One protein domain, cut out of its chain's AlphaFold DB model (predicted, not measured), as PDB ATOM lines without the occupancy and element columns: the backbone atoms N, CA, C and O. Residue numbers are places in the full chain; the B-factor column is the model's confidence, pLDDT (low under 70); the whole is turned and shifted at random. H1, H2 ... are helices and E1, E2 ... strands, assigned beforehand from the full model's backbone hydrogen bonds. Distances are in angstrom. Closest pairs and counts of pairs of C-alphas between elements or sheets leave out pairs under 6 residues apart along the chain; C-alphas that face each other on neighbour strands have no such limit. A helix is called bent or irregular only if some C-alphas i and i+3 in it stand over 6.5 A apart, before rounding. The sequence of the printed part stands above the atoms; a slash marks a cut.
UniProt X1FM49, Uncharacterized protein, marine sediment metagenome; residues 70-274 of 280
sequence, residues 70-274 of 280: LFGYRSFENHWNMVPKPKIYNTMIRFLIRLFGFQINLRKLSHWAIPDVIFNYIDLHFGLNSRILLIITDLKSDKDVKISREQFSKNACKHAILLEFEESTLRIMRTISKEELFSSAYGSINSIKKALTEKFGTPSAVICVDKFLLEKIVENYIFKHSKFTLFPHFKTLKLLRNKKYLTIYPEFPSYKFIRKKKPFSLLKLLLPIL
ATOM      1  N   LEU A  70     -30.516 -29.463 -11.665       81.81
ATOM      2  CA  LEU A  70     -30.103 -28.136 -12.132       81.81
ATOM      3  C   LEU A  70     -30.786 -27.014 -11.350       81.81
ATOM      4  O   LEU A  70     -30.148 -26.005 -11.059       81.81
ATOM      5  N   PHE A  71     -32.056 -27.189 -10.985       79.75
ATOM      6  CA  PHE A  71     -32.779 -26.256 -10.131       79.75
ATOM      7  C   PHE A  71     -32.171 -26.199  -8.725       79.75
ATOM      8  O   PHE A  71     -31.954 -25.110  -8.209       79.75
ATOM      9  N   GLY A  72     -31.804 -27.343  -8.140       77.06
ATOM     10  CA  GLY A  72     -31.066 -27.417  -6.875       77.06
ATOM     11  C   GLY A  72     -29.675 -26.776  -6.959       77.06
ATOM     12  O   GLY A  72     -29.254 -26.033  -6.079       77.06
ATOM     13  N   TYR A  73     -28.964 -26.993  -8.066       76.44
ATOM     14  CA  TYR A  73     -27.686 -26.328  -8.317       76.44
ATOM     15  C   TYR A  73     -27.847 -24.808  -8.493       76.44
ATOM     16  O   TYR A  73     -26.999 -24.032  -8.055       76.44
ATOM     17  N   ARG A  74     -28.956 -24.356  -9.094       70.88
ATOM     18  CA  ARG A  74     -29.331 -22.938  -9.193       70.88
ATOM     19  C   ARG A  74     -29.689 -22.353  -7.823       70.88
ATOM     20  O   ARG A  74     -29.249 -21.247  -7.519       70.88
ATOM     21  N   SER A  75     -30.436 -23.090  -6.998       66.19
ATOM     22  CA  SER A  75     -30.895 -22.673  -5.663       66.19
ATOM     23  C   SER A  75     -29.782 -22.612  -4.618       66.19
ATOM     24  O   SER A  75     -30.014 -22.218  -3.475       66.19
ATOM     25  N   PHE A  76     -28.535 -22.846  -5.028       59.12
ATOM     26  CA  PHE A  76     -27.342 -22.521  -4.258       59.12
ATOM     27  C   PHE A  76     -27.230 -21.018  -3.912       59.12
ATOM     28  O   PHE A  76     -26.217 -20.635  -3.337       59.12
ATOM     29  N   GLU A  77     -28.240 -20.177  -4.228       49.19
ATOM     30  CA  GLU A  77     -28.469 -18.761  -3.854       49.19
ATOM     31  C   GLU A  77     -27.979 -18.380  -2.447       49.19
ATOM     32  O   GLU A  77     -27.401 -17.302  -2.285       49.19
ATOM     33  N   ASN A  78     -28.051 -19.291  -1.472       53.38
ATOM     34  CA  ASN A  78     -27.487 -19.089  -0.130       53.38
ATOM     35  C   ASN A  78     -25.965 -18.831  -0.130       53.38
ATOM     36  O   ASN A  78     -25.476 -18.018   0.651       53.38
ATOM     37  N   HIS A  79     -25.212 -19.416  -1.064       54.84
ATOM     38  CA  HIS A  79     -23.780 -19.153  -1.243       54.84
ATOM     39  C   HIS A  79     -23.486 -17.871  -2.044       54.84
ATOM     40  O   HIS A  79     -22.354 -17.390  -2.074       54.84
ATOM     41  N   TRP A  80     -24.487 -17.283  -2.708       52.94
ATOM     42  CA  TRP A  80     -24.322 -16.065  -3.516       52.94
ATOM     43  C   TRP A  80     -24.498 -14.784  -2.703       52.94
ATOM     44  O   TRP A  80     -24.008 -13.733  -3.123       52.94
ATOM     45  N   ASN A  81     -25.166 -14.878  -1.552       57.50
ATOM     46  CA  ASN A  81     -25.235 -13.820  -0.544       57.50
ATOM     47  C   ASN A  81     -24.081 -13.889   0.474       57.50
ATOM     48  O   ASN A  81     -24.062 -13.110   1.424       57.50
ATOM     49  N   MET A  82     -23.096 -14.774   0.271       62.53
ATOM     50  CA  MET A  82     -21.900 -14.844   1.113       62.53
ATOM     51  C   MET A  82     -21.061 -13.565   1.024       62.53
ATOM     52  O   MET A  82     -20.943 -12.937  -0.034       62.53
ATOM     53  N   VAL A  83     -20.432 -13.208   2.143       59.38
ATOM     54  CA  VAL A  83     -19.396 -12.177   2.215       59.38
ATOM     55  C   VAL A  83     -18.031 -12.880   2.250       59.38
ATOM     56  O   VAL A  83     -17.821 -13.718   3.123       59.38
ATOM     57  N   PRO A  84     -17.094 -12.563   1.335       62.00
ATOM     58  CA  PRO A  84     -17.198 -11.567   0.269       62.00
ATOM     59  C   PRO A  84     -18.035 -12.048  -0.927       62.00
ATOM     60  O   PRO A  84     -17.994 -13.219  -1.310       62.00
ATOM     61  N   LYS A  85     -18.736 -11.105  -1.575       65.94
ATOM     62  CA  LYS A  85     -19.545 -11.394  -2.768       65.94
ATOM     63  C   LYS A  85     -18.678 -11.997  -3.890       65.94
ATOM     64  O   LYS A  85     -17.540 -11.555  -4.089       65.94
ATOM     65  N   PRO A  86     -19.202 -12.942  -4.695       67.06
ATOM     66  CA  PRO A  86     -18.466 -13.522  -5.816       67.06
ATOM     67  C   PRO A  86     -17.967 -12.466  -6.815       67.06
ATOM     68  O   PRO A  86     -18.710 -11.568  -7.215       67.06
ATOM     69  N   LYS A  87     -16.727 -12.616  -7.304       67.50
ATOM     70  CA  LYS A  87     -16.072 -11.648  -8.217       67.50
ATOM     71  C   LYS A  87     -16.854 -11.378  -9.507       67.50
ATOM     72  O   LYS A  87     -16.728 -10.305 -10.085       67.50
ATOM     73  N   ILE A  88     -17.699 -12.315  -9.939       64.62
ATOM     74  CA  ILE A  88     -18.565 -12.168 -11.119       64.62
ATOM     75  C   ILE A  88     -19.646 -11.078 -10.961       64.62
ATOM     76  O   ILE A  88     -20.306 -10.715 -11.935       64.62
ATOM     77  N   TYR A  89     -19.845 -10.545  -9.749       65.50
ATOM     78  CA  TYR A  89     -20.723  -9.401  -9.467       65.50
ATOM     79  C   TYR A  89     -20.015  -8.048  -9.532       65.50
ATOM     80  O   TYR A  89     -20.687  -7.023  -9.465       65.50
ATOM     81  N   ASN A  90     -18.692  -8.019  -9.712       71.50
ATOM     82  CA  ASN A  90     -17.988  -6.767  -9.951       71.50
ATOM     83  C   ASN A  90     -18.477  -6.146 -11.274       71.50
ATOM     84  O   ASN A  90     -18.438  -6.784 -12.330       71.50
ATOM     85  N   THR A  91     -18.946  -4.900 -11.209       76.44
ATOM     86  CA  THR A  91     -19.543  -4.173 -12.336       76.44
ATOM     87  C   THR A  91     -18.594  -4.046 -13.525       76.44
ATOM     88  O   THR A  91     -19.015  -4.279 -14.657       76.44
ATOM     89  N   MET A  92     -17.307  -3.771 -13.288       75.94
ATOM     90  CA  MET A  92     -16.305  -3.652 -14.356       75.94
ATOM     91  C   MET A  92     -16.080  -4.990 -15.054       75.94
ATOM     92  O   MET A  92     -16.053  -5.071 -16.279       75.94
ATOM     93  N   ILE A  93     -16.004  -6.067 -14.271       70.94
ATOM     94  CA  ILE A  93     -15.882  -7.425 -14.802       70.94
ATOM     95  C   ILE A  93     -17.107  -7.767 -15.663       70.94
ATOM     96  O   ILE A  93     -16.952  -8.219 -16.796       70.94
ATOM     97  N   ARG A  94     -18.325  -7.488 -15.184       71.00
ATOM     98  CA  ARG A  94     -19.565  -7.695 -15.956       71.00
ATOM     99  C   ARG A  94     -19.599  -6.895 -17.247       71.00
ATOM    100  O   ARG A  94     -20.011  -7.433 -18.272       71.00
ATOM    101  N   PHE A  95     -19.179  -5.638 -17.197       75.12
ATOM    102  CA  PHE A  95     -19.113  -4.770 -18.365       75.12
ATOM    103  C   PHE A  95     -18.164  -5.338 -19.427       75.12
ATOM    104  O   PHE A  95     -18.573  -5.521 -20.571       75.12
ATOM    105  N   LEU A  96     -16.944  -5.727 -19.039       76.31
ATOM    106  CA  LEU A  96     -15.967  -6.320 -19.956       76.31
ATOM    107  C   LEU A  96     -16.481  -7.626 -20.580       76.31
ATOM    108  O   LEU A  96     -16.372  -7.829 -21.784       76.31
ATOM    109  N   ILE A  97     -17.097  -8.505 -19.789       72.88
ATOM    110  CA  ILE A  97     -17.692  -9.760 -20.280       72.88
ATOM    111  C   ILE A  97     -18.787  -9.477 -21.320       72.88
ATOM    112  O   ILE A  97     -18.806 -10.108 -22.381       72.88
ATOM    113  N   ARG A  98     -19.670  -8.509 -21.035       72.31
ATOM    114  CA  ARG A  98     -20.733  -8.083 -21.959       72.31
ATOM    115  C   ARG A  98     -20.164  -7.499 -23.246       72.31
ATOM    116  O   ARG A  98     -20.677  -7.828 -24.311       72.31
ATOM    117  N   LEU A  99     -19.083  -6.721 -23.168       77.06
ATOM    118  CA  LEU A  99     -18.387  -6.178 -24.337       77.06
ATOM    119  C   LEU A  99     -17.892  -7.294 -25.273       77.06
ATOM    120  O   LEU A  99     -18.036  -7.203 -26.487       77.06
ATOM    121  N   PHE A 100     -17.397  -8.403 -24.715       71.62
ATOM    122  CA  PHE A 100     -17.002  -9.586 -25.491       71.62
ATOM    123  C   PHE A 100     -18.185 -10.476 -25.927       71.62
ATOM    124  O   PHE A 100     -17.987 -11.537 -26.527       71.62
ATOM    125  N   GLY A 101     -19.425 -10.042 -25.679       65.56
ATOM    126  CA  GLY A 101     -20.649 -10.728 -26.088       65.56
ATOM    127  C   GLY A 101     -21.004 -11.932 -25.219       65.56
ATOM    128  O   GLY A 101     -21.699 -12.833 -25.686       65.56
ATOM    129  N   PHE A 102     -20.515 -11.972 -23.980       66.75
ATOM    130  CA  PHE A 102     -20.908 -12.971 -23.001       66.75
ATOM    131  C   PHE A 102     -21.930 -12.367 -22.034       66.75
ATOM    132  O   PHE A 102     -21.720 -11.313 -21.442       66.75
ATOM    133  N   GLN A 103     -23.048 -13.052 -21.832       66.88
ATOM    134  CA  GLN A 103     -24.048 -12.677 -20.839       66.88
ATOM    135  C   GLN A 103     -24.059 -13.726 -19.738       66.88
ATOM    136  O   GLN A 103     -24.964 -14.538 -19.680       66.88
ATOM    137  N   ILE A 104     -23.032 -13.753 -18.888       65.50
ATOM    138  CA  ILE A 104     -22.934 -14.765 -17.830       65.50
ATOM    139  C   ILE A 104     -23.789 -14.326 -16.640       65.50
ATOM    140  O   ILE A 104     -23.385 -13.465 -15.860       65.50
ATOM    141  N   ASN A 105     -24.975 -14.916 -16.505       66.50
ATOM    142  CA  ASN A 105     -25.802 -14.815 -15.312       66.50
ATOM    143  C   ASN A 105     -26.088 -16.217 -14.771       66.50
ATOM    144  O   ASN A 105     -27.011 -16.888 -15.214       66.50
ATOM    145  N   LEU A 106     -25.282 -16.651 -13.804       61.66
ATOM    146  CA  LEU A 106     -25.380 -17.992 -13.224       61.66
ATOM    147  C   LEU A 106     -26.656 -18.182 -12.388       61.66
ATOM    148  O   LEU A 106     -27.134 -19.306 -12.287       61.66
ATOM    149  N   ARG A 107     -27.274 -17.095 -11.889       63.19
ATOM    150  CA  ARG A 107     -28.629 -17.158 -11.303       63.19
ATOM    151  C   ARG A 107     -29.691 -17.554 -12.320       63.19
ATOM    152  O   ARG A 107     -30.762 -17.980 -11.921       63.19
ATOM    153  N   LYS A 108     -29.403 -17.397 -13.612       73.19
ATOM    154  CA  LYS A 108     -30.280 -17.762 -14.721       73.19
ATOM    155  C   LYS A 108     -29.791 -19.025 -15.427       73.19
ATOM    156  O   LYS A 108     -30.002 -19.144 -16.624       73.19
ATOM    157  N   LEU A 109     -29.100 -19.950 -14.748       76.38
ATOM    158  CA  LEU A 109     -28.791 -21.245 -15.363       76.38
ATOM    159  C   LEU A 109     -30.102 -21.887 -15.847       76.38
ATOM    160  O   LEU A 109     -31.026 -22.070 -15.052       76.38
ATOM    161  N   SER A 110     -30.197 -22.190 -17.142       80.56
ATOM    162  CA  SER A 110     -31.438 -22.718 -17.704       80.56
ATOM    163  C   SER A 110     -31.606 -24.177 -17.305       80.56
ATOM    164  O   SER A 110     -30.963 -25.076 -17.844       80.56
ATOM    165  N   HIS A 111     -32.496 -24.412 -16.348       82.56
ATOM    166  CA  HIS A 111     -32.907 -25.756 -15.969       82.56
ATOM    167  C   HIS A 111     -33.863 -26.372 -16.998       82.56
ATOM    168  O   HIS A 111     -34.000 -27.583 -17.001       82.56
ATOM    169  N   TRP A 112     -34.459 -25.584 -17.902       81.81
ATOM    170  CA  TRP A 112     -35.311 -26.074 -18.992       81.81
ATOM    171  C   TRP A 112     -34.505 -26.446 -20.240       81.81
ATOM    172  O   TRP A 112     -34.520 -27.597 -20.678       81.81
ATOM    173  N   ALA A 113     -33.739 -25.488 -20.773       84.56
ATOM    174  CA  ALA A 113     -33.088 -25.632 -22.070       84.56
ATOM    175  C   ALA A 113     -31.920 -26.626 -22.045       84.56
ATOM    176  O   ALA A 113     -31.671 -27.293 -23.048       84.56
ATOM    177  N   ILE A 114     -31.199 -26.750 -20.922       85.00
ATOM    178  CA  ILE A 114     -30.075 -27.692 -20.819       85.00
ATOM    179  C   ILE A 114     -30.572 -29.144 -20.949       85.00
ATOM    180  O   ILE A 114     -30.085 -29.836 -21.848       85.00
ATOM    181  N   PRO A 115     -31.545 -29.620 -20.141       85.06
ATOM    182  CA  PRO A 115     -32.124 -30.947 -20.332       85.06
ATOM    183  C   PRO A 115     -32.732 -31.123 -21.720       85.06
ATOM    184  O   PRO A 115     -32.427 -32.116 -22.372       85.06
ATOM    185  N   ASP A 116     -33.520 -30.158 -22.209       85.38
ATOM    186  CA  ASP A 116     -34.139 -30.239 -23.540       85.38
ATOM    187  C   ASP A 116     -33.109 -30.500 -24.636       85.38
ATOM    188  O   ASP A 116     -33.251 -31.434 -25.420       85.38
ATOM    189  N   VAL A 117     -32.035 -29.711 -24.668       85.88
ATOM    190  CA  VAL A 117     -30.988 -29.858 -25.679       85.88
ATOM    191  C   VAL A 117     -30.275 -31.202 -25.554       85.88
ATOM    192  O   VAL A 117     -30.019 -31.829 -26.578       85.88
ATOM    193  N   ILE A 118     -29.972 -31.669 -24.339       84.25
ATOM    194  CA  ILE A 118     -29.306 -32.965 -24.126       84.25
ATOM    195  C   ILE A 118     -30.189 -34.113 -24.623       84.25
ATOM    196  O   ILE A 118     -29.741 -34.942 -25.411       84.25
ATOM    197  N   PHE A 119     -31.448 -34.148 -24.198       82.88
ATOM    198  CA  PHE A 119     -32.360 -35.234 -24.534       82.88
ATOM    199  C   PHE A 119     -32.779 -35.210 -26.010       82.88
ATOM    200  O   PHE A 119     -32.869 -36.267 -26.627       82.88
ATOM    201  N   ASN A 120     -32.956 -34.031 -26.611       83.31
ATOM    202  CA  ASN A 120     -33.207 -33.909 -28.051       83.31
ATOM    203  C   ASN A 120     -31.976 -34.306 -28.875       83.31
ATOM    204  O   ASN A 120     -32.111 -34.894 -29.945       83.31
ATOM    205  N   TYR A 121     -30.767 -34.008 -28.386       81.94
ATOM    206  CA  TYR A 121     -29.529 -34.452 -29.025       81.94
ATOM    207  C   TYR A 121     -29.417 -35.976 -29.036       81.94
ATOM    208  O   TYR A 121     -29.003 -36.550 -30.044       81.94
ATOM    209  N   ILE A 122     -29.785 -36.619 -27.922       78.38
ATOM    210  CA  ILE A 122     -29.767 -38.077 -27.806       78.38
ATOM    211  C   ILE A 122     -30.749 -38.696 -28.803       78.38
ATOM    212  O   ILE A 122     -30.331 -39.514 -29.619       78.38
ATOM    213  N   ASP A 123     -32.006 -38.249 -28.812       78.31
ATOM    214  CA  ASP A 123     -33.018 -38.757 -29.746       78.31
ATOM    215  C   ASP A 123     -32.586 -38.617 -31.209       78.31
ATOM    216  O   ASP A 123     -32.700 -39.559 -31.991       78.31
ATOM    217  N   LEU A 124     -32.060 -37.443 -31.576       81.50
ATOM    218  CA  LEU A 124     -31.703 -37.127 -32.958       81.50
ATOM    219  C   LEU A 124     -30.550 -37.994 -33.480       81.50
ATOM    220  O   LEU A 124     -30.472 -38.248 -34.682       81.50
ATOM    221  N   HIS A 125     -29.636 -38.422 -32.605       76.75
ATOM    222  CA  HIS A 125     -28.417 -39.125 -33.011       76.75
ATOM    223  C   HIS A 125     -28.398 -40.619 -32.701       76.75
ATOM    224  O   HIS A 125     -27.730 -41.359 -33.423       76.75
ATOM    225  N   PHE A 126     -29.098 -41.066 -31.664       73.81
ATOM    226  CA  PHE A 126     -29.109 -42.471 -31.265       73.81
ATOM    227  C   PHE A 126     -30.431 -43.171 -31.613       73.81
ATOM    228  O   PHE A 126     -30.428 -44.391 -31.747       73.81
ATOM    229  N   GLY A 127     -31.510 -42.429 -31.897       69.19
ATOM    230  CA  GLY A 127     -32.819 -42.994 -32.239       69.19
ATOM    231  C   GLY A 127     -33.545 -43.605 -31.033       69.19
ATOM    232  O   GLY A 127     -33.075 -43.513 -29.901       69.19
ATOM    233  N   LEU A 128     -34.707 -44.222 -31.280       71.00
ATOM    234  CA  LEU A 128     -35.556 -44.816 -30.232       71.00
ATOM    235  C   LEU A 128     -34.936 -46.084 -29.621       71.00
ATOM    236  O   LEU A 128     -35.012 -46.276 -28.411       71.00
ATOM    237  N   ASN A 129     -34.298 -46.918 -30.450       81.44
ATOM    238  CA  ASN A 129     -33.648 -48.159 -30.030       81.44
ATOM    239  C   ASN A 129     -32.150 -48.060 -30.309       81.44
ATOM    240  O   ASN A 129     -31.734 -47.991 -31.469       81.44
ATOM    241  N   SER A 130     -31.332 -48.028 -29.260       84.88
ATOM    242  CA  SER A 130     -29.904 -47.760 -29.413       84.88
ATOM    243  C   SER A 130     -29.062 -48.461 -28.365       84.88
ATOM    244  O   SER A 130     -29.451 -48.570 -27.209       84.88
ATOM    245  N   ARG A 131     -27.876 -48.917 -28.767       88.12
ATOM    246  CA  ARG A 131     -26.867 -49.436 -27.842       88.12
ATOM    247  C   ARG A 131     -25.655 -48.524 -27.873       88.12
ATOM    248  O   ARG A 131     -25.011 -48.378 -28.917       88.12
ATOM    249  N   ILE A 132     -25.359 -47.887 -26.749       88.75
ATOM    250  CA  ILE A 132     -24.261 -46.934 -26.610       88.75
ATOM    251  C   ILE A 132     -23.239 -47.520 -25.649       88.75
ATOM    252  O   ILE A 132     -23.533 -47.759 -24.482       88.75
ATOM    253  N   LEU A 133     -22.015 -47.716 -26.128       90.06
ATOM    254  CA  LEU A 133     -20.889 -48.078 -25.281       90.06
ATOM    255  C   LEU A 133     -20.170 -46.812 -24.813       90.06
ATOM    256  O   LEU A 133     -19.647 -46.060 -25.635       90.06
ATOM    257  N   LEU A 134     -20.085 -46.611 -23.505       89.94
ATOM    258  CA  LEU A 134     -19.268 -45.586 -22.870       89.94
ATOM    259  C   LEU A 134     -17.981 -46.215 -22.322       89.94
ATOM    260  O   LEU A 134     -18.035 -47.097 -21.472       89.94
ATOM    261  N   ILE A 135     -16.821 -45.737 -22.769       89.06
ATOM    262  CA  ILE A 135     -15.505 -46.153 -22.272       89.06
ATOM    263  C   ILE A 135     -14.860 -44.977 -21.542       89.06
ATOM    264  O   ILE A 135     -14.617 -43.926 -22.138       89.06
ATOM    265  N   ILE A 136     -14.536 -45.167 -20.265       88.56
ATOM    266  CA  ILE A 136     -13.787 -44.206 -19.457       88.56
ATOM    267  C   ILE A 136     -12.315 -44.612 -19.453       88.56
ATOM    268  O   ILE A 136     -11.965 -45.688 -18.963       88.56
ATOM    269  N   THR A 137     -11.447 -43.747 -19.978       88.44
ATOM    270  CA  THR A 137     -10.000 -43.996 -20.045       88.44
ATOM    271  C   THR A 137      -9.218 -43.206 -18.999       88.44
ATOM    272  O   THR A 137      -9.672 -42.163 -18.541       88.44
ATOM    273  N   ASP A 138      -8.019 -43.658 -18.641       87.06
ATOM    274  CA  ASP A 138      -7.022 -42.882 -17.905       87.06
ATOM    275  C   ASP A 138      -5.691 -42.896 -18.657       87.06
ATOM    276  O   ASP A 138      -4.880 -43.818 -18.572       87.06
ATOM    277  N   LEU A 139      -5.477 -41.836 -19.428       80.31
ATOM    278  CA  LEU A 139      -4.276 -41.674 -20.236       80.31
ATOM    279  C   LEU A 139      -3.042 -41.244 -19.439       80.31
ATOM    280  O   LEU A 139      -1.960 -41.176 -20.018       80.31
ATOM    281  N   LYS A 140      -3.169 -40.899 -18.150       73.75
ATOM    282  CA  LYS A 140      -2.011 -40.545 -17.313       73.75
ATOM    283  C   LYS A 140      -1.344 -41.775 -16.711       73.75
ATOM    284  O   LYS A 140      -0.143 -41.733 -16.463       73.75
ATOM    285  N   SER A 141      -2.110 -42.837 -16.456       63.22
ATOM    286  CA  SER A 141      -1.580 -44.091 -15.912       63.22
ATOM    287  C   SER A 141      -0.769 -44.904 -16.921       63.22
ATOM    288  O   SER A 141      -0.030 -45.791 -16.512       63.22
ATOM    289  N   ASP A 142      -0.873 -44.596 -18.214       62.38
ATOM    290  CA  ASP A 142      -0.217 -45.349 -19.280       62.38
ATOM    291  C   ASP A 142       0.935 -44.523 -19.888       62.38
ATOM    292  O   ASP A 142       0.718 -43.562 -20.632       62.38
ATOM    293  N   LYS A 143       2.177 -44.845 -19.495       54.12
ATOM    294  CA  LYS A 143       3.386 -44.074 -19.848       54.12
ATOM    295  C   LYS A 143       3.852 -44.295 -21.294       54.12
ATOM    296  O   LYS A 143       4.561 -43.436 -21.815       54.12
ATOM    297  N   ASP A 144       3.413 -45.368 -21.953       51.81
ATOM    298  CA  ASP A 144       3.979 -45.820 -23.236       51.81
ATOM    299  C   ASP A 144       3.156 -45.459 -24.478       51.81
ATOM    300  O   ASP A 144       3.503 -45.814 -25.608       51.81
ATOM    301  N   VAL A 145       2.069 -44.703 -24.331       53.84
ATOM    302  CA  VAL A 145       1.110 -44.615 -25.432       53.84
ATOM    303  C   VAL A 145       1.369 -43.434 -26.368       53.84
ATOM    304  O   VAL A 145       0.844 -42.324 -26.211       53.84
ATOM    305  N   LYS A 146       2.080 -43.714 -27.465       46.75
ATOM    306  CA  LYS A 146       1.836 -43.036 -28.747       46.75
ATOM    307  C   LYS A 146       0.476 -43.515 -29.285       46.75
ATOM    308  O   LYS A 146       0.441 -44.317 -30.211       46.75
ATOM    309  N   ILE A 147      -0.647 -43.061 -28.699       52.19
ATOM    310  CA  ILE A 147      -1.998 -43.347 -29.232       52.19
ATOM    311  C   ILE A 147      -2.031 -42.828 -30.674       52.19
ATOM    312  O   ILE A 147      -2.148 -41.619 -30.909       52.19
ATOM    313  N   SER A 148      -1.943 -43.734 -31.646       51.88
ATOM    314  CA  SER A 148      -2.513 -43.486 -32.963       51.88
ATOM    315  C   SER A 148      -4.025 -43.344 -32.760       51.88
ATOM    316  O   SER A 148      -4.606 -44.023 -31.918       51.88
ATOM    317  N   ARG A 149      -4.671 -42.406 -33.461       54.22
ATOM    318  CA  ARG A 149      -6.041 -41.907 -33.183       54.22
ATOM    319  C   ARG A 149      -7.157 -42.974 -33.160       54.22
ATOM    320  O   ARG A 149      -8.305 -42.611 -32.926       54.22
ATOM    321  N   GLU A 150      -6.831 -44.237 -33.417       61.31
ATOM    322  CA  GLU A 150      -7.751 -45.355 -33.627       61.31
ATOM    323  C   GLU A 150      -7.411 -46.602 -32.788       61.31
ATOM    324  O   GLU A 150      -8.141 -47.589 -32.867       61.31
ATOM    325  N   GLN A 151      -6.349 -46.567 -31.971       70.00
ATOM    326  CA  GLN A 151      -5.947 -47.667 -31.090       70.00
ATOM    327  C   GLN A 151      -6.155 -47.300 -29.616       70.00
ATOM    328  O   GLN A 151      -5.631 -46.301 -29.122       70.00
ATOM    329  N   PHE A 152      -6.912 -48.136 -28.913       74.62
ATOM    330  CA  PHE A 152      -7.215 -48.028 -27.492       74.62
ATOM    331  C   PHE A 152      -6.383 -49.047 -26.721       74.62
ATOM    332  O   PHE A 152      -6.379 -50.229 -27.054       74.62
ATOM    333  N   SER A 153      -5.683 -48.586 -25.687       76.25
ATOM    334  CA  SER A 153      -4.960 -49.458 -24.761       76.25
ATOM    335  C   SER A 153      -5.940 -50.086 -23.769       76.25
ATOM    336  O   SER A 153      -6.737 -49.372 -23.150       76.25
ATOM    337  N   LYS A 154      -5.852 -51.408 -23.585       81.19
ATOM    338  CA  LYS A 154      -6.599 -52.138 -22.549       81.19
ATOM    339  C   LYS A 154      -6.273 -51.589 -21.154       81.19
ATOM    340  O   LYS A 154      -7.172 -51.437 -20.332       81.19
ATOM    341  N   ASN A 155      -5.010 -51.228 -20.913       79.56
ATOM    342  CA  ASN A 155      -4.540 -50.690 -19.631       79.56
ATOM    343  C   ASN A 155      -5.098 -49.294 -19.350       79.56
ATOM    344  O   ASN A 155      -5.401 -48.964 -18.204       79.56
ATOM    345  N   ALA A 156      -5.278 -48.488 -20.398       81.94
ATOM    346  CA  ALA A 156      -5.882 -47.170 -20.273       81.94
ATOM    347  C   ALA A 156      -7.394 -47.241 -20.009       81.94
ATOM    348  O   ALA A 156      -7.942 -46.291 -19.460       81.94
ATOM    349  N   CYS A 157      -8.092 -48.321 -20.373       85.31
ATOM    350  CA  CYS A 157      -9.510 -48.486 -20.047       85.31
ATOM    351  C   CYS A 157      -9.677 -48.676 -18.534       85.31
ATOM    352  O   CYS A 157      -9.109 -49.607 -17.966       85.31
ATOM    353  N   LYS A 158     -10.449 -47.816 -17.861       84.12
ATOM    354  CA  LYS A 158     -10.797 -47.980 -16.440       84.12
ATOM    355  C   LYS A 158     -12.165 -48.608 -16.261       84.12
ATOM    356  O   LYS A 158     -12.258 -49.630 -15.592       84.12
ATOM    357  N   HIS A 159     -13.172 -48.031 -16.904       85.75
ATOM    358  CA  HIS A 159     -14.544 -48.521 -16.854       85.75
ATOM    359  C   HIS A 159     -15.115 -48.573 -18.262       85.75
ATOM    360  O   HIS A 159     -14.830 -47.697 -19.083       85.75
ATOM    361  N   ALA A 160     -15.948 -49.570 -18.518       86.50
ATOM    362  CA  ALA A 160     -16.752 -49.636 -19.717       86.50
ATOM    363  C   ALA A 160     -18.194 -49.952 -19.340       86.50
ATOM    364  O   ALA A 160     -18.448 -50.820 -18.508       86.50
ATOM    365  N   ILE A 161     -19.119 -49.201 -19.922       87.06
ATOM    366  CA  ILE A 161     -20.533 -49.227 -19.574       87.06
ATOM    367  C   ILE A 161     -21.326 -49.322 -20.872       87.06
ATOM    368  O   ILE A 161     -21.149 -48.495 -21.766       87.06
ATOM    369  N   LEU A 162     -22.193 -50.321 -20.981       87.94
ATOM    370  CA  LEU A 162     -23.144 -50.461 -22.073       87.94
ATOM    371  C   LEU A 162     -24.504 -49.931 -21.632       87.94
ATOM    372  O   LEU A 162     -25.048 -50.367 -20.622       87.94
ATOM    373  N   LEU A 163     -25.031 -48.993 -22.411       85.88
ATOM    374  CA  LEU A 163     -26.349 -48.402 -22.235       85.88
ATOM    375  C   LEU A 163     -27.247 -48.882 -23.373       85.88
ATOM    376  O   LEU A 163     -26.962 -48.598 -24.540       85.88
ATOM    377  N   GLU A 164     -28.317 -49.598 -23.044       85.50
ATOM    378  CA  GLU A 164     -29.322 -50.042 -24.008       85.50
ATOM    379  C   GLU A 164     -30.605 -49.238 -23.834       85.50
ATOM    380  O   GLU A 164     -31.248 -49.258 -22.782       85.50
ATOM    381  N   PHE A 165     -30.966 -48.528 -24.893       80.62
ATOM    382  CA  PHE A 165     -32.192 -47.766 -25.001       80.62
ATOM    383  C   PHE A 165     -33.192 -48.523 -25.865       80.62
ATOM    384  O   PHE A 165     -32.842 -48.969 -26.961       80.62
ATOM    385  N   GLU A 166     -34.431 -48.605 -25.398       79.69
ATOM    386  CA  GLU A 166     -35.586 -49.065 -26.167       79.69
ATOM    387  C   GLU A 166     -36.711 -48.038 -26.025       79.69
ATOM    388  O   GLU A 166     -36.991 -47.571 -24.920       79.69
ATOM    389  N   GLU A 167     -37.331 -47.648 -27.138       77.44
ATOM    390  CA  GLU A 167     -38.401 -46.639 -27.183       77.44
ATOM    391  C   GLU A 167     -38.036 -45.331 -26.446       77.44
ATOM    392  O   GLU A 167     -38.837 -44.760 -25.709       77.44
ATOM    393  N   SER A 168     -36.794 -44.857 -26.613       67.62
ATOM    394  CA  SER A 168     -36.229 -43.686 -25.915       67.62
ATOM    395  C   SER A 168     -36.108 -43.818 -24.389       67.62
ATOM    396  O   SER A 168     -35.764 -42.843 -23.714       67.62
ATOM    397  N   THR A 169     -36.325 -45.006 -23.826       71.69
ATOM    398  CA  THR A 169     -36.115 -45.299 -22.402       71.69
ATOM    399  C   THR A 169     -34.824 -46.077 -22.205       71.69
ATOM    400  O   THR A 169     -34.530 -46.994 -22.968       71.69
ATOM    401  N   LEU A 170     -34.026 -45.701 -21.202       75.31
ATOM    402  CA  LEU A 170     -32.855 -46.490 -20.819       75.31
ATOM    403  C   LEU A 170     -33.366 -47.748 -20.111       75.31
ATOM    404  O   LEU A 170     -33.928 -47.647 -19.023       75.31
ATOM    405  N   ARG A 171     -33.214 -48.905 -20.756       75.81
ATOM    406  CA  ARG A 171     -33.661 -50.195 -20.220       75.81
ATOM    407  C   ARG A 171     -32.579 -50.931 -19.462       75.81
ATOM    408  O   ARG A 171     -32.887 -51.645 -18.517       75.81
ATOM    409  N   ILE A 172     -31.342 -50.829 -19.934       78.38
ATOM    410  CA  ILE A 172     -30.238 -51.605 -19.386       78.38
ATOM    411  C   ILE A 172     -29.009 -50.708 -19.291       78.38
ATOM    412  O   ILE A 172     -28.621 -50.068 -20.269       78.38
ATOM    413  N   MET A 173     -28.375 -50.699 -18.123       81.31
ATOM    414  CA  MET A 173     -27.053 -50.126 -17.910       81.31
ATOM    415  C   MET A 173     -26.165 -51.204 -17.300       81.31
ATOM    416  O   MET A 173     -26.326 -51.530 -16.136       81.31
ATOM    417  N   ARG A 174     -25.228 -51.753 -18.081       81.50
ATOM    418  CA  ARG A 174     -24.330 -52.824 -17.617       81.50
ATOM    419  C   ARG A 174     -22.893 -52.370 -17.622       81.50
ATOM    420  O   ARG A 174     -22.443 -51.734 -18.575       81.50
ATOM    421  N   THR A 175     -22.142 -52.766 -16.606       82.81
ATOM    422  CA  THR A 175     -20.683 -52.671 -16.650       82.81
ATOM    423  C   THR A 175     -20.117 -53.854 -17.438       82.81
ATOM    424  O   THR A 175     -20.592 -54.980 -17.318       82.81
ATOM    425  N   ILE A 176     -19.132 -53.593 -18.297       84.06
ATOM    426  CA  ILE A 176     -18.463 -54.611 -19.115       84.06
ATOM    427  C   ILE A 176     -17.014 -54.719 -18.662       84.06
ATOM    428  O   ILE A 176     -16.322 -53.707 -18.495       84.06
ATOM    429  N   SER A 177     -16.543 -55.951 -18.482       84.56
ATOM    430  CA  SER A 177     -15.158 -56.196 -18.089       84.56
ATOM    431  C   SER A 177     -14.185 -55.862 -19.227       84.56
ATOM    432  O   SER A 177     -14.506 -55.917 -20.418       84.56
ATOM    433  N   LYS A 178     -12.945 -55.507 -18.880       84.88
ATOM    434  CA  LYS A 178     -11.936 -55.133 -19.885       84.88
ATOM    435  C   LYS A 178     -11.558 -56.329 -20.757       84.88
ATOM    436  O   LYS A 178     -11.221 -56.159 -21.922       84.88
ATOM    437  N   GLU A 179     -11.601 -57.522 -20.180       83.81
ATOM    438  CA  GLU A 179     -11.335 -58.814 -20.809       83.81
ATOM    439  C   GLU A 179     -12.343 -59.112 -21.918       83.81
ATOM    440  O   GLU A 179     -11.980 -59.680 -22.942       83.81
ATOM    441  N   GLU A 180     -13.591 -58.682 -21.745       83.00
ATOM    442  CA  GLU A 180     -14.645 -58.868 -22.741       83.00
ATOM    443  C   GLU A 180     -14.550 -57.887 -23.905       83.00
ATOM    444  O   GLU A 180     -14.974 -58.206 -25.013       83.00
ATOM    445  N   LEU A 181     -13.982 -56.704 -23.673       82.25
ATOM    446  CA  LEU A 181     -13.821 -55.663 -24.692       82.25
ATOM    447  C   LEU A 181     -12.532 -55.792 -25.499       82.25
ATOM    448  O   LEU A 181     -12.496 -55.415 -26.672       82.25
ATOM    449  N   PHE A 182     -11.466 -56.277 -24.867       82.81
ATOM    450  CA  PHE A 182     -10.126 -56.300 -25.433       82.81
ATOM    451  C   PHE A 182      -9.580 -57.726 -25.450       82.81
ATOM    452  O   PHE A 182      -9.126 -58.245 -24.431       82.81
ATOM    453  N   SER A 183      -9.547 -58.325 -26.642       76.31
ATOM    454  CA  SER A 183      -8.905 -59.625 -26.876       76.31
ATOM    455  C   SER A 183      -7.372 -59.561 -26.854       76.31
ATOM    456  O   SER A 183      -6.715 -60.588 -26.714       76.31
ATOM    457  N   SER A 184      -6.783 -58.368 -26.974       77.75
ATOM    458  CA  SER A 184      -5.338 -58.143 -26.863       77.75
ATOM    459  C   SER A 184      -5.035 -56.861 -26.078       77.75
ATOM    460  O   SER A 184      -5.951 -56.135 -25.691       77.75
ATOM    461  N   ALA A 185      -3.755 -56.555 -25.837       73.81
ATOM    462  CA  ALA A 185      -3.349 -55.344 -25.110       73.81
ATOM    463  C   ALA A 185      -3.842 -54.037 -25.767       73.81
ATOM    464  O   ALA A 185      -4.002 -53.026 -25.082       73.81
ATOM    465  N   TYR A 186      -4.120 -54.066 -27.076       75.94
ATOM    466  CA  TYR A 186      -4.621 -52.931 -27.842       75.94
ATOM    467  C   TYR A 186      -5.842 -53.330 -28.679       75.94
ATOM    468  O   TYR A 186      -5.849 -54.362 -29.343       75.94
ATOM    469  N   GLY A 187      -6.876 -52.494 -28.691       75.88
ATOM    470  CA  GLY A 187      -8.073 -52.683 -29.512       75.88
ATOM    471  C   GLY A 187      -8.314 -51.493 -30.433       75.88
ATOM    472  O   GLY A 187      -8.193 -50.344 -30.019       75.88
ATOM    473  N   SER A 188      -8.690 -51.747 -31.684       83.06
ATOM    474  CA  SER A 188      -9.327 -50.735 -32.533       83.06
ATOM    475  C   SER A 188     -10.828 -50.645 -32.242       83.06
ATOM    476  O   SER A 188     -11.423 -51.586 -31.707       83.06
ATOM    477  N   ILE A 189     -11.478 -49.554 -32.661       81.00
ATOM    478  CA  ILE A 189     -12.947 -49.413 -32.559       81.00
ATOM    479  C   ILE A 189     -13.657 -50.609 -33.201       81.00
ATOM    480  O   ILE A 189     -14.611 -51.135 -32.637       81.00
ATOM    481  N   ASN A 190     -13.171 -51.076 -34.352       82.75
ATOM    482  CA  ASN A 190     -13.773 -52.206 -35.056       82.75
ATOM    483  C   ASN A 190     -13.632 -53.512 -34.267       82.75
ATOM    484  O   ASN A 190     -14.586 -54.282 -34.210       82.75
ATOM    485  N   SER A 191     -12.486 -53.744 -33.615       83.19
ATOM    486  CA  SER A 191     -12.319 -54.920 -32.749       83.19
ATOM    487  C   SER A 191     -13.220 -54.869 -31.513       83.19
ATOM    488  O   SER A 191     -13.844 -55.873 -31.188       83.19
ATOM    489  N   ILE A 192     -13.373 -53.689 -30.899       84.00
ATOM    490  CA  ILE A 192     -14.279 -53.465 -29.763       84.00
ATOM    491  C   ILE A 192     -15.731 -53.725 -30.185       84.00
ATOM    492  O   ILE A 192     -16.465 -54.428 -29.498       84.00
ATOM    493  N   LYS A 193     -16.146 -53.198 -31.345       83.06
ATOM    494  CA  LYS A 193     -17.487 -53.446 -31.888       83.06
ATOM    495  C   LYS A 193     -17.731 -54.925 -32.138       83.06
ATOM    496  O   LYS A 193     -18.784 -55.411 -31.756       83.06
ATOM    497  N   LYS A 194     -16.771 -55.625 -32.747       84.62
ATOM    498  CA  LYS A 194     -16.895 -57.057 -33.032       84.62
ATOM    499  C   LYS A 194     -17.081 -57.869 -31.746       84.62
ATOM    500  O   LYS A 194     -18.032 -58.638 -31.667       84.62
ATOM    501  N   ALA A 195     -16.246 -57.624 -30.735       83.31
ATOM    502  CA  ALA A 195     -16.339 -58.295 -29.438       83.31
ATOM    503  C   ALA A 195     -17.700 -58.065 -28.752       83.31
ATOM    504  O   ALA A 195     -18.271 -58.981 -28.165       83.31
ATOM    505  N   LEU A 196     -18.256 -56.855 -28.874       83.06
ATOM    506  CA  LEU A 196     -19.583 -56.543 -28.343       83.06
ATOM    507  C   LEU A 196     -20.715 -57.162 -29.159       83.06
ATOM    508  O   LEU A 196     -21.649 -57.691 -28.567       83.06
ATOM    509  N   THR A 197     -20.635 -57.135 -30.491       83.88
ATOM    510  CA  THR A 197     -21.662 -57.726 -31.358       83.88
ATOM    511  C   THR A 197     -21.853 -59.210 -31.069       83.88
ATOM    512  O   THR A 197     -22.991 -59.668 -31.043       83.88
ATOM    513  N   GLU A 198     -20.767 -59.937 -30.803       79.81
ATOM    514  CA  GLU A 198     -20.800 -61.375 -30.515       79.81
ATOM    515  C   GLU A 198     -21.543 -61.723 -29.211       79.81
ATOM    516  O   GLU A 198     -22.148 -62.789 -29.134       79.81
ATOM    517  N   LYS A 199     -21.536 -60.838 -28.203       79.50
ATOM    518  CA  LYS A 199     -22.115 -61.112 -26.871       79.50
ATOM    519  C   LYS A 199     -23.380 -60.319 -26.537       79.50
ATOM    520  O   LYS A 199     -24.267 -60.835 -25.869       79.50
ATOM    521  N   PHE A 200     -23.454 -59.068 -26.975       78.88
ATOM    522  CA  PHE A 200     -24.452 -58.083 -26.536       78.88
ATOM    523  C   PHE A 200     -25.183 -57.412 -27.713       78.88
ATOM    524  O   PHE A 200     -26.041 -56.551 -27.522       78.88
ATOM    525  N   GLY A 201     -24.859 -57.797 -28.950       81.00
ATOM    526  CA  GLY A 201     -25.389 -57.172 -30.156       81.00
ATOM    527  C   GLY A 201     -24.661 -55.880 -30.546       81.00
ATOM    528  O   GLY A 201     -23.784 -55.372 -29.849       81.00
ATOM    529  N   THR A 202     -24.974 -55.366 -31.736       82.94
ATOM    530  CA  THR A 202     -24.183 -54.293 -32.357       82.94
ATOM    531  C   THR A 202     -24.383 -52.943 -31.661       82.94
ATOM    532  O   THR A 202     -25.516 -52.454 -31.624       82.94
ATOM    533  N   PRO A 203     -23.309 -52.285 -31.174       84.25
ATOM    534  CA  PRO A 203     -23.405 -50.942 -30.619       84.25
ATOM    535  C   PRO A 203     -23.598 -49.902 -31.732       84.25
ATOM    536  O   PRO A 203     -22.773 -49.769 -32.650       84.25
ATOM    537  N   SER A 204     -24.671 -49.121 -31.608       86.81
ATOM    538  CA  SER A 204     -24.979 -47.970 -32.460       86.81
ATOM    539  C   SER A 204     -23.876 -46.917 -32.363       86.81
ATOM    540  O   SER A 204     -23.477 -46.332 -33.373       86.81
ATOM    541  N   ALA A 205     -23.324 -46.722 -31.161       88.50
ATOM    542  CA  ALA A 205     -22.242 -45.781 -30.932       88.50
ATOM    543  C   ALA A 205     -21.272 -46.203 -29.826       88.50
ATOM    544  O   ALA A 205     -21.619 -46.927 -28.899       88.50
ATOM    545  N   VAL A 206     -20.047 -45.694 -29.932       88.62
ATOM    546  CA  VAL A 206     -18.974 -45.824 -28.949       88.62
ATOM    547  C   VAL A 206     -18.505 -44.422 -28.573       88.62
ATOM    548  O   VAL A 206     -18.063 -43.657 -29.432       88.62
ATOM    549  N   ILE A 207     -18.614 -44.082 -27.296       89.94
ATOM    550  CA  ILE A 207     -18.183 -42.817 -26.712       89.94
ATOM    551  C   ILE A 207     -17.012 -43.121 -25.782       89.94
ATOM    552  O   ILE A 207     -17.171 -43.801 -24.777       89.94
ATOM    553  N   CYS A 208     -15.838 -42.593 -26.096       88.88
ATOM    554  CA  CYS A 208     -14.650 -42.711 -25.259       88.88
ATOM    555  C   CYS A 208     -14.356 -41.360 -24.608       88.88
ATOM    556  O   CYS A 208     -14.177 -40.365 -25.319       88.88
ATOM    557  N   VAL A 209     -14.282 -41.325 -23.279       91.31
ATOM    558  CA  VAL A 209     -14.026 -40.112 -22.494       91.31
ATOM    559  C   VAL A 209     -12.879 -40.354 -21.526       91.31
ATOM    560  O   VAL A 209     -12.885 -41.314 -20.765       91.31
ATOM    561  N   ASP A 210     -11.902 -39.458 -21.517       89.56
ATOM    562  CA  ASP A 210     -10.781 -39.549 -20.590       89.56
ATOM    563  C   ASP A 210     -11.118 -38.967 -19.208       89.56
ATOM    564  O   ASP A 210     -11.729 -37.899 -19.085       89.56
ATOM    565  N   LYS A 211     -10.655 -39.633 -18.149       89.25
ATOM    566  CA  LYS A 211     -10.853 -39.238 -16.752       89.25
ATOM    567  C   LYS A 211     -10.363 -37.815 -16.494       89.25
ATOM    568  O   LYS A 211     -11.049 -37.051 -15.820       89.25
ATOM    569  N   PHE A 212      -9.234 -37.407 -17.078       89.50
ATOM    570  CA  PHE A 212      -8.711 -36.051 -16.890       89.50
ATOM    571  C   PHE A 212      -9.653 -34.977 -17.445       89.50
ATOM    572  O   PHE A 212      -9.731 -33.869 -16.908       89.50
ATOM    573  N   LEU A 213     -10.366 -35.280 -18.529       90.50
ATOM    574  CA  LEU A 213     -11.365 -34.377 -19.080       90.50
ATOM    575  C   LEU A 213     -12.556 -34.235 -18.129       90.50
ATOM    576  O   LEU A 213     -12.958 -33.105 -17.855       90.50
ATOM    577  N   LEU A 214     -13.068 -35.347 -17.594       88.62
ATOM    578  CA  LEU A 214     -14.151 -35.343 -16.605       88.62
ATOM    579  C   LEU A 214     -13.761 -34.545 -15.356       88.62
ATOM    580  O   LEU A 214     -14.488 -33.637 -14.959       88.62
ATOM    581  N   GLU A 215     -12.566 -34.789 -14.812       87.44
ATOM    582  CA  GLU A 215     -12.013 -34.032 -13.682       87.44
ATOM    583  C   GLU A 215     -11.991 -32.527 -13.971       87.44
ATOM    584  O   GLU A 215     -12.415 -31.726 -13.141       87.44
ATOM    585  N   LYS A 216     -11.538 -32.116 -15.165       89.00
ATOM    586  CA  LYS A 216     -11.488 -30.695 -15.543       89.00
ATOM    587  C   LYS A 216     -12.865 -30.082 -15.764       89.00
ATOM    588  O   LYS A 216     -13.017 -28.884 -15.514       89.00
ATOM    589  N   ILE A 217     -13.845 -30.858 -16.226       87.00
ATOM    590  CA  ILE A 217     -15.235 -30.405 -16.336       87.00
ATOM    591  C   ILE A 217     -15.795 -30.146 -14.940       87.00
ATOM    592  O   ILE A 217     -16.241 -29.030 -14.677       87.00
ATOM    593  N   VAL A 218     -15.690 -31.120 -14.035       83.44
ATOM    594  CA  VAL A 218     -16.166 -31.007 -12.652       83.44
ATOM    595  C   VAL A 218     -15.461 -29.854 -11.928       83.44
ATOM    596  O   VAL A 218     -16.104 -28.957 -11.388       83.44
ATOM    597  N   GLU A 219     -14.131 -29.800 -11.990       83.00
ATOM    598  CA  GLU A 219     -13.343 -28.759 -11.331       83.00
ATOM    599  C   GLU A 219     -13.731 -27.355 -11.814       83.00
ATOM    600  O   GLU A 219     -13.954 -26.464 -10.995       83.00
ATOM    601  N   ASN A 220     -13.804 -27.137 -13.130       82.44
ATOM    602  CA  ASN A 220     -13.969 -25.789 -13.670       82.44
ATOM    603  C   ASN A 220     -15.434 -25.355 -13.761       82.44
ATOM    604  O   ASN A 220     -15.720 -24.199 -13.472       82.44
ATOM    605  N   TYR A 221     -16.356 -26.241 -14.148       76.06
ATOM    606  CA  TYR A 221     -17.764 -25.887 -14.358       76.06
ATOM    607  C   TYR A 221     -18.665 -26.149 -13.150       76.06
ATOM    608  O   TYR A 221     -19.689 -25.481 -13.051       76.06
ATOM    609  N   ILE A 222     -18.289 -27.054 -12.236       75.69
ATOM    610  CA  ILE A 222     -19.077 -27.353 -11.029       75.69
ATOM    611  C   ILE A 222     -18.463 -26.661  -9.810       75.69
ATOM    612  O   ILE A 222     -19.114 -25.832  -9.186       75.69
ATOM    613  N   PHE A 223     -17.191 -26.908  -9.482       72.69
ATOM    614  CA  PHE A 223     -16.615 -26.373  -8.236       72.69
ATOM    615  C   PHE A 223     -16.109 -24.931  -8.341       72.69
ATOM    616  O   PHE A 223     -16.323 -24.122  -7.439       72.69
ATOM    617  N   LYS A 224     -15.426 -24.574  -9.433       68.81
ATOM    618  CA  LYS A 224     -14.844 -23.232  -9.622       68.81
ATOM    619  C   LYS A 224     -15.758 -22.269 -10.376       68.81
ATOM    620  O   LYS A 224     -15.307 -21.184 -10.732       68.81
ATOM    621  N   HIS A 225     -17.033 -22.610 -10.554       65.44
ATOM    622  CA  HIS A 225     -17.992 -21.796 -11.304       65.44
ATOM    623  C   HIS A 225     -18.117 -20.354 -10.771       65.44
ATOM    624  O   HIS A 225     -18.327 -19.416 -11.540       65.44
ATOM    625  N   SER A 226     -17.966 -20.157  -9.456       59.50
ATOM    626  CA  SER A 226     -18.077 -18.853  -8.787       59.50
ATOM    627  C   SER A 226     -16.796 -18.010  -8.872       59.50
ATOM    628  O   SER A 226     -16.832 -16.782  -8.716       59.50
ATOM    629  N   LYS A 227     -15.648 -18.644  -9.149       62.19
ATOM    630  CA  LYS A 227     -14.352 -17.979  -9.303       62.19
ATOM    631  C   LYS A 227     -14.246 -17.491 -10.743       62.19
ATOM    632  O   LYS A 227     -14.069 -18.275 -11.668       62.19
ATOM    633  N   PHE A 228     -14.368 -16.177 -10.937       58.31
ATOM    634  CA  PHE A 228     -14.350 -15.567 -12.266       58.31
ATOM    635  C   PHE A 228     -12.980 -15.722 -12.952       58.31
ATOM    636  O   PHE A 228     -12.113 -14.855 -12.858       58.31
ATOM    637  N   THR A 229     -12.786 -16.837 -13.651       66.19
ATOM    638  CA  THR A 229     -11.651 -17.071 -14.543       66.19
ATOM    639  C   THR A 229     -12.147 -17.808 -15.782       66.19
ATOM    640  O   THR A 229     -12.376 -19.011 -15.737       66.19
ATOM    641  N   LEU A 230     -12.298 -17.106 -16.910       71.56
ATOM    642  CA  LEU A 230     -12.708 -17.713 -18.191       71.56
ATOM    643  C   LEU A 230     -11.637 -18.650 -18.774       71.56
ATOM    644  O   LEU A 230     -11.940 -19.574 -19.526       71.56
ATOM    645  N   PHE A 231     -10.375 -18.441 -18.400       79.56
ATOM    646  CA  PHE A 231      -9.239 -19.178 -18.948       79.56
ATOM    647  C   PHE A 231      -9.273 -20.699 -18.663       79.56
ATOM    648  O   PHE A 231      -9.152 -21.475 -19.616       79.56
ATOM    649  N   PRO A 232      -9.512 -21.174 -17.422       79.12
ATOM    650  CA  PRO A 232      -9.744 -22.596 -17.151       79.12
ATOM    651  C   PRO A 232     -10.908 -23.209 -17.944       79.12
ATOM    652  O   PRO A 232     -10.787 -24.332 -18.444       79.12
ATOM    653  N   HIS A 233     -12.002 -22.465 -18.142       79.12
ATOM    654  CA  HIS A 233     -13.121 -22.918 -18.975       79.12
ATOM    655  C   HIS A 233     -12.682 -23.104 -20.434       79.12
ATOM    656  O   HIS A 233     -12.936 -24.158 -21.018       79.12
ATOM    657  N   PHE A 234     -11.922 -22.158 -21.006       83.75
ATOM    658  CA  PHE A 234     -11.362 -22.298 -22.357       83.75
ATOM    659  C   PHE A 234     -10.403 -23.481 -22.488       83.75
ATOM    660  O   PHE A 234     -10.444 -24.194 -23.494       83.75
ATOM    661  N   LYS A 235      -9.558 -23.721 -21.478       86.38
ATOM    662  CA  LYS A 235      -8.660 -24.882 -21.455       86.38
ATOM    663  C   LYS A 235      -9.460 -26.185 -21.481       86.38
ATOM    664  O   LYS A 235      -9.132 -27.074 -22.259       86.38
ATOM    665  N   THR A 236     -10.546 -26.260 -20.716       87.94
ATOM    666  CA  THR A 236     -11.444 -27.425 -20.689       87.94
ATOM    667  C   THR A 236     -12.169 -27.619 -22.023       87.94
ATOM    668  O   THR A 236     -12.172 -28.722 -22.562       87.94
ATOM    669  N   LEU A 237     -12.677 -26.544 -22.642       87.25
ATOM    670  CA  LEU A 237     -13.261 -26.607 -23.991       87.25
ATOM    671  C   LEU A 237     -12.243 -27.056 -25.049       87.25
ATOM    672  O   LEU A 237     -12.596 -27.746 -26.001       87.25
ATOM    673  N   LYS A 238     -10.967 -26.683 -24.905       89.31
ATOM    674  CA  LYS A 238      -9.900 -27.164 -25.794       89.31
ATOM    675  C   LYS A 238      -9.678 -28.674 -25.643       89.31
ATOM    676  O   LYS A 238      -9.425 -29.327 -26.653       89.31
ATOM    677  N   LEU A 239      -9.792 -29.215 -24.427       89.31
ATOM    678  CA  LEU A 239      -9.705 -30.657 -24.171       89.31
ATOM    679  C   LEU A 239     -10.901 -31.413 -24.768       89.31
ATOM    680  O   LEU A 239     -10.669 -32.374 -25.489       89.31
ATOM    681  N   LEU A 240     -12.138 -30.922 -24.585       87.50
ATOM    682  CA  LEU A 240     -13.358 -31.495 -25.193       87.50
ATOM    683  C   LEU A 240     -13.246 -31.672 -26.716       87.50
ATOM    684  O   LEU A 240     -13.805 -32.595 -27.297       87.50
ATOM    685  N   ARG A 241     -12.531 -30.766 -27.386       88.19
ATOM    686  CA  ARG A 241     -12.335 -30.806 -28.841       88.19
ATOM    687  C   ARG A 241     -11.244 -31.779 -29.284       88.19
ATOM    688  O   ARG A 241     -11.143 -32.092 -30.469       88.19
ATOM    689  N   ASN A 242     -10.358 -32.189 -28.389       86.75
ATOM    690  CA  ASN A 242      -9.230 -33.025 -28.754       86.75
ATOM    691  C   ASN A 242      -9.643 -34.503 -28.701       86.75
ATOM    692  O   ASN A 242     -10.015 -34.998 -27.641       86.75
ATOM    693  N   LYS A 243      -9.503 -35.207 -29.838       84.69
ATOM    694  CA  LYS A 243      -9.853 -36.632 -29.974       84.69
ATOM    695  C   LYS A 243      -9.187 -37.519 -28.919       84.69
ATOM    696  O   LYS A 243      -9.767 -38.514 -28.512       84.69
ATOM    697  N   LYS A 244      -7.993 -37.140 -28.443       83.31
ATOM    698  CA  LYS A 244      -7.300 -37.877 -27.380       83.31
ATOM    699  C   LYS A 244      -8.149 -37.985 -26.105       83.31
ATOM    700  O   LYS A 244      -8.075 -39.003 -25.442       83.31
ATOM    701  N   TYR A 245      -8.932 -36.961 -25.768       86.81
ATOM    702  CA  TYR A 245      -9.685 -36.912 -24.509       86.81
ATOM    703  C   TYR A 245     -11.179 -37.207 -24.666       86.81
ATOM    704  O   TYR A 245     -11.822 -37.598 -23.699       86.81
ATOM    705  N   LEU A 246     -11.739 -36.984 -25.855       89.44
ATOM    706  CA  LEU A 246     -13.127 -37.304 -26.169       89.44
ATOM    707  C   LEU A 246     -13.209 -37.776 -27.614       89.44
ATOM    708  O   LEU A 246     -12.888 -37.003 -28.518       89.44
ATOM    709  N   THR A 247     -13.688 -38.994 -27.835       88.56
ATOM    710  CA  THR A 247     -13.963 -39.548 -29.166       88.56
ATOM    711  C   THR A 247     -15.363 -40.146 -29.193       88.56
ATOM    712  O   THR A 247     -15.749 -40.847 -28.269       88.56
ATOM    713  N   ILE A 248     -16.123 -39.861 -30.250       88.00
ATOM    714  CA  ILE A 248     -17.456 -40.425 -30.487       88.00
ATOM    715  C   ILE A 248     -17.436 -41.089 -31.861       88.00
ATOM    716  O   ILE A 248     -17.023 -40.456 -32.837       88.00
ATOM    717  N   TYR A 249     -17.866 -42.346 -31.932       86.31
ATOM    718  CA  TYR A 249     -17.942 -43.119 -33.164       86.31
ATOM    719  C   TYR A 249     -19.321 -43.782 -33.324       86.31
ATOM    720  O   TYR A 249     -19.736 -44.482 -32.405       86.31
ATOM    721  N   PRO A 250     -20.003 -43.661 -34.478       85.75
ATOM    722  CA  PRO A 250     -19.609 -42.856 -35.636       85.75
ATOM    723  C   PRO A 250     -19.575 -41.354 -35.306       85.75
ATOM    724  O   PRO A 250     -20.245 -40.884 -34.390       85.75
ATOM    725  N   GLU A 251     -18.755 -40.581 -36.026       84.88
ATOM    726  CA  GLU A 251     -18.667 -39.135 -35.786       84.88
ATOM    727  C   GLU A 251     -19.924 -38.422 -36.303       84.88
ATOM    728  O   GLU A 251     -20.078 -38.213 -37.508       84.88
ATOM    729  N   PHE A 252     -20.791 -37.971 -35.394       84.62
ATOM    730  CA  PHE A 252     -21.966 -37.180 -35.762       84.62
ATOM    731  C   PHE A 252     -21.585 -35.799 -36.338       84.62
ATOM    732  O   PHE A 252     -20.595 -35.192 -35.899       84.62
ATOM    733  N   PRO A 253     -22.384 -35.227 -37.265       85.38
ATOM    734  CA  PRO A 253     -22.135 -33.891 -37.821       85.38
ATOM    735  C   PRO A 253     -22.024 -32.798 -36.748       85.38
ATOM    736  O   PRO A 253     -21.147 -31.933 -36.814       85.38
ATOM    737  N   SER A 254     -22.870 -32.879 -35.722       84.00
ATOM    738  CA  SER A 254     -22.897 -31.981 -34.567       84.00
ATOM    739  C   SER A 254     -21.600 -32.048 -33.747       84.00
ATOM    740  O   SER A 254     -20.991 -31.017 -33.448       84.00
ATOM    741  N   TYR A 255     -21.096 -33.253 -33.475       85.88
ATOM    742  CA  TYR A 255     -19.812 -33.464 -32.804       85.88
ATOM    743  C   TYR A 255     -18.638 -32.932 -33.648       85.88
ATOM    744  O   TYR A 255     -17.764 -32.212 -33.151       85.88
ATOM    745  N   LYS A 256     -18.655 -33.178 -34.966       87.31
ATOM    746  CA  LYS A 256     -17.662 -32.636 -35.910       87.31
ATOM    747  C   LYS A 256     -17.667 -31.103 -35.927       87.31
ATOM    748  O   LYS A 256     -16.600 -30.489 -36.000       87.31
ATOM    749  N   PHE A 257     -18.840 -30.480 -35.831       87.31
ATOM    750  CA  PHE A 257     -19.000 -29.028 -35.756       87.31
ATOM    751  C   PHE A 257     -18.427 -28.440 -34.460       87.31
ATOM    752  O   PHE A 257     -17.613 -27.513 -34.522       87.31
ATOM    753  N   ILE A 258     -18.768 -29.020 -33.302       86.00
ATOM    754  CA  ILE A 258     -18.229 -28.622 -31.988       86.00
ATOM    755  C   ILE A 258     -16.699 -28.686 -32.001       86.00
ATOM    756  O   ILE A 258     -16.019 -27.746 -31.580       86.00
ATOM    757  N   ARG A 259     -16.138 -29.756 -32.573       87.19
ATOM    758  CA  ARG A 259     -14.689 -29.932 -32.691       87.19
ATOM    759  C   ARG A 259     -14.020 -28.858 -33.550       87.19
ATOM    760  O   ARG A 259     -12.922 -28.399 -33.223       87.19
ATOM    761  N   LYS A 260     -14.658 -28.433 -34.641       88.69
ATOM    762  CA  LYS A 260     -14.111 -27.417 -35.556       88.69
ATOM    763  C   LYS A 260     -14.186 -25.993 -34.991       88.69
ATOM    764  O   LYS A 260     -13.299 -25.191 -35.277       88.69
ATOM    765  N   LYS A 261     -15.182 -25.669 -34.160       87.75
ATOM    766  CA  LYS A 261     -15.341 -24.327 -33.567       87.75
ATOM    767  C   LYS A 261     -14.202 -23.977 -32.606       87.75
ATOM    768  O   LYS A 261     -13.816 -24.780 -31.767       87.75
ATOM    769  N   LYS A 262     -13.685 -22.743 -32.671       88.06
ATOM    770  CA  LYS A 262     -12.722 -22.227 -31.677       88.06
ATOM    771  C   LYS A 262     -13.367 -22.208 -30.274       88.06
ATOM    772  O   LYS A 262     -14.570 -21.968 -30.194       88.06
ATOM    773  N   PRO A 263     -12.608 -22.392 -29.171       85.19
ATOM    774  CA  PRO A 263     -13.182 -22.509 -27.822       85.19
ATOM    775  C   PRO A 263     -14.020 -21.294 -27.420       85.19
ATOM    776  O   PRO A 263     -15.094 -21.442 -26.854       85.19
ATOM    777  N   PHE A 264     -13.565 -20.095 -27.789       82.50
ATOM    778  CA  PHE A 264     -14.296 -18.850 -27.569       82.50
ATOM    779  C   PHE A 264     -15.654 -18.838 -28.284       82.50
ATOM    780  O   PHE A 264     -16.688 -18.589 -27.672       82.50
ATOM    781  N   SER A 265     -15.662 -19.161 -29.580       84.50
ATOM    782  CA  SER A 265     -16.884 -19.219 -30.387       84.50
ATOM    783  C   SER A 265     -17.832 -20.323 -29.924       84.50
ATOM    784  O   SER A 265     -19.042 -20.159 -30.029       84.50
ATOM    785  N   LEU A 266     -17.293 -21.441 -29.427       84.25
ATOM    786  CA  LEU A 266     -18.077 -22.531 -28.856       84.25
ATOM    787  C   LEU A 266     -18.747 -22.095 -27.549       84.25
ATOM    788  O   LEU A 266     -19.946 -22.289 -27.401       84.25
ATOM    789  N   LEU A 267     -18.012 -21.436 -26.646       79.06
ATOM    790  CA  LEU A 267     -18.584 -20.898 -25.410       79.06
ATOM    791  C   LEU A 267     -19.695 -19.885 -25.706       79.06
ATOM    792  O   LEU A 267     -20.765 -19.962 -25.115       79.06
ATOM    793  N   LYS A 268     -19.464 -18.971 -26.658       80.00
ATOM    794  CA  LYS A 268     -20.468 -17.983 -27.083       80.00
ATOM    795  C   LYS A 268     -21.714 -18.641 -27.684       80.00
ATOM    796  O   LYS A 268     -22.809 -18.125 -27.506       80.00
ATOM    797  N   LEU A 269     -21.554 -19.769 -28.378       83.00
ATOM    798  CA  LEU A 269     -22.661 -20.543 -28.944       83.00
ATOM    799  C   LEU A 269     -23.456 -21.301 -27.875       83.00
ATOM    800  O   LEU A 269     -24.668 -21.408 -27.999       83.00
ATOM    801  N   LEU A 270     -22.788 -21.814 -26.840       81.25
ATOM    802  CA  LEU A 270     -23.432 -22.557 -25.752       81.25
ATOM    803  C   LEU A 270     -24.088 -21.639 -24.718       81.25
ATOM    804  O   LEU A 270     -25.088 -22.019 -24.117       81.25
ATOM    805  N   LEU A 271     -23.560 -20.429 -24.514       76.88
ATOM    806  CA  LEU A 271     -24.052 -19.496 -23.498       76.88
ATOM    807  C   LEU A 271     -25.572 -19.252 -23.543       76.88
ATOM    808  O   LEU A 271     -26.188 -19.287 -22.484       76.88
ATOM    809  N   PRO A 272     -26.189 -19.037 -24.724       75.50
ATOM    810  CA  PRO A 272     -27.635 -18.866 -24.853       75.50
ATOM    811  C   PRO A 272     -28.472 -20.072 -24.418       75.50
ATOM    812  O   PRO A 272     -29.635 -19.889 -24.100       75.50
ATOM    813  N   ILE A 273     -27.908 -21.283 -24.461       79.25
ATOM    814  CA  ILE A 273     -28.569 -22.517 -24.003       79.25
ATOM    815  C   ILE A 273     -28.406 -22.646 -22.490       79.25
ATOM    816  O   ILE A 273     -29.321 -23.047 -21.781       79.25
ATOM    817  N   LEU A 274     -27.220 -22.299 -21.991       77.44
ATOM    818  CA  LEU A 274     -26.900 -22.403 -20.573       77.44
ATOM    819  C   LEU A 274     -27.640 -21.365 -19.729       77.44
ATOM    820  O   LEU A 274     -27.751 -21.550 -18.523       77.44
TER     821      LEU A 274
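What this domain is: This is residues 70 to 274 of the 280 residues of an uncharacterized protein of marine sediment metagenome (UniProt X1FM49). A twisted five-stranded sheet stands as a wall across the domain, with H5, short H4 and a small E2-E5 strand pair on one side. On its other side H3, H6, H7 and H8 reach away from it, H9 packs on H7 with its residues 263 to 267 and runs from there to the beginning of H3, and H1 and H2 lie toward the end of the domain away from H5. The 205 printed residues run H1 H2 H3 E1 E2 E3 E4 H4 E5 H5 E6 H6 H7 E7 H8 H9. The class is mixed, helices and strands, and the large sheet, E4 E3 E1 E6 E7, is mixed too. The whole is only just compact, close to loose, with a radius of gyration of the C-alphas of 19.5 A and spans of 59 by 42 by 31 A.

Where its parts are: H1, residues 70 to 79, begins at C-alpha 70 (-30.103, -28.136, -12.132); it is irregular, with C-alphas 75 and 78 7.4 A apart. H2 is residues 91 to 99, and H3, residues 113 to 126, is 19.6 A long. E1 is residues 130 to 137, 22.3 A, E2 151 to 153, E3 157 to 166, 26.8 A, and E4 169 to 176, 20.2 A. H4 is residues 178 to 181, E5 186 to 188, H5 189 to 200, E6 205 to 210, H6 211 to 223, 16.5 A, and H7 230 to 240. E7 is residues 246 to 249 and H8 253 to 260. H9, residues 263 to 274, is only just irregular, with C-alphas 269 and 272 6.7 A apart; it ends at C-alpha 274 (-26.900, -22.403, -20.573).

How they stand to each other: E1 and E6 are parallel, with N 135 and O 207 2.8 A apart, within hydrogen-bond range. Antiparallel are E3 and E1 (N 134 and O 161, 2.8 A), the hairpin E3 and E4 (N 174 and O 162, 2.9 A), E6 and E7 (N 208 and O 247, 2.8 A), and E2 and E5 (N 152 and O 187, 2.8 A). H5 is on the large sheet at a height of 9.0 A, while H3, H4, H6, H7 and H8 only graze it. H4 touches residues 192 to 196 of H5, closest at C-alphas 181 and 192, 5.5 A. H6 and H7 form a helical hairpin at a shallow tilt of 30 degrees, opposite ways; their closest C-alphas, 220 and 233, are 6.1 A apart. With residues 263 to 267, H9 touches H7 about perpendicular at 83 degrees, closest at C-alphas 263 and 237, 5.6 A. H1 and H2 touch no helix. Every O i to N i+4 pair is within range in H2, H3, H7 and H8, against 3 of 6 in H1, 7 of 8 in H5, 8 of 9 in H6 and 6 of 8 in H9; H4 is too short for one.

The domain as a whole: The C-alphas farthest apart, of Met 92 and Glu 198, are 60.1 A apart. The printed part has no cut; the links H1 to H2, H2 to H3 and E1 to E2 are long. Mean pLDDT of the printed part is 78.1, and 40 residues are under 70, among them 75 to 89 and 141 to 150.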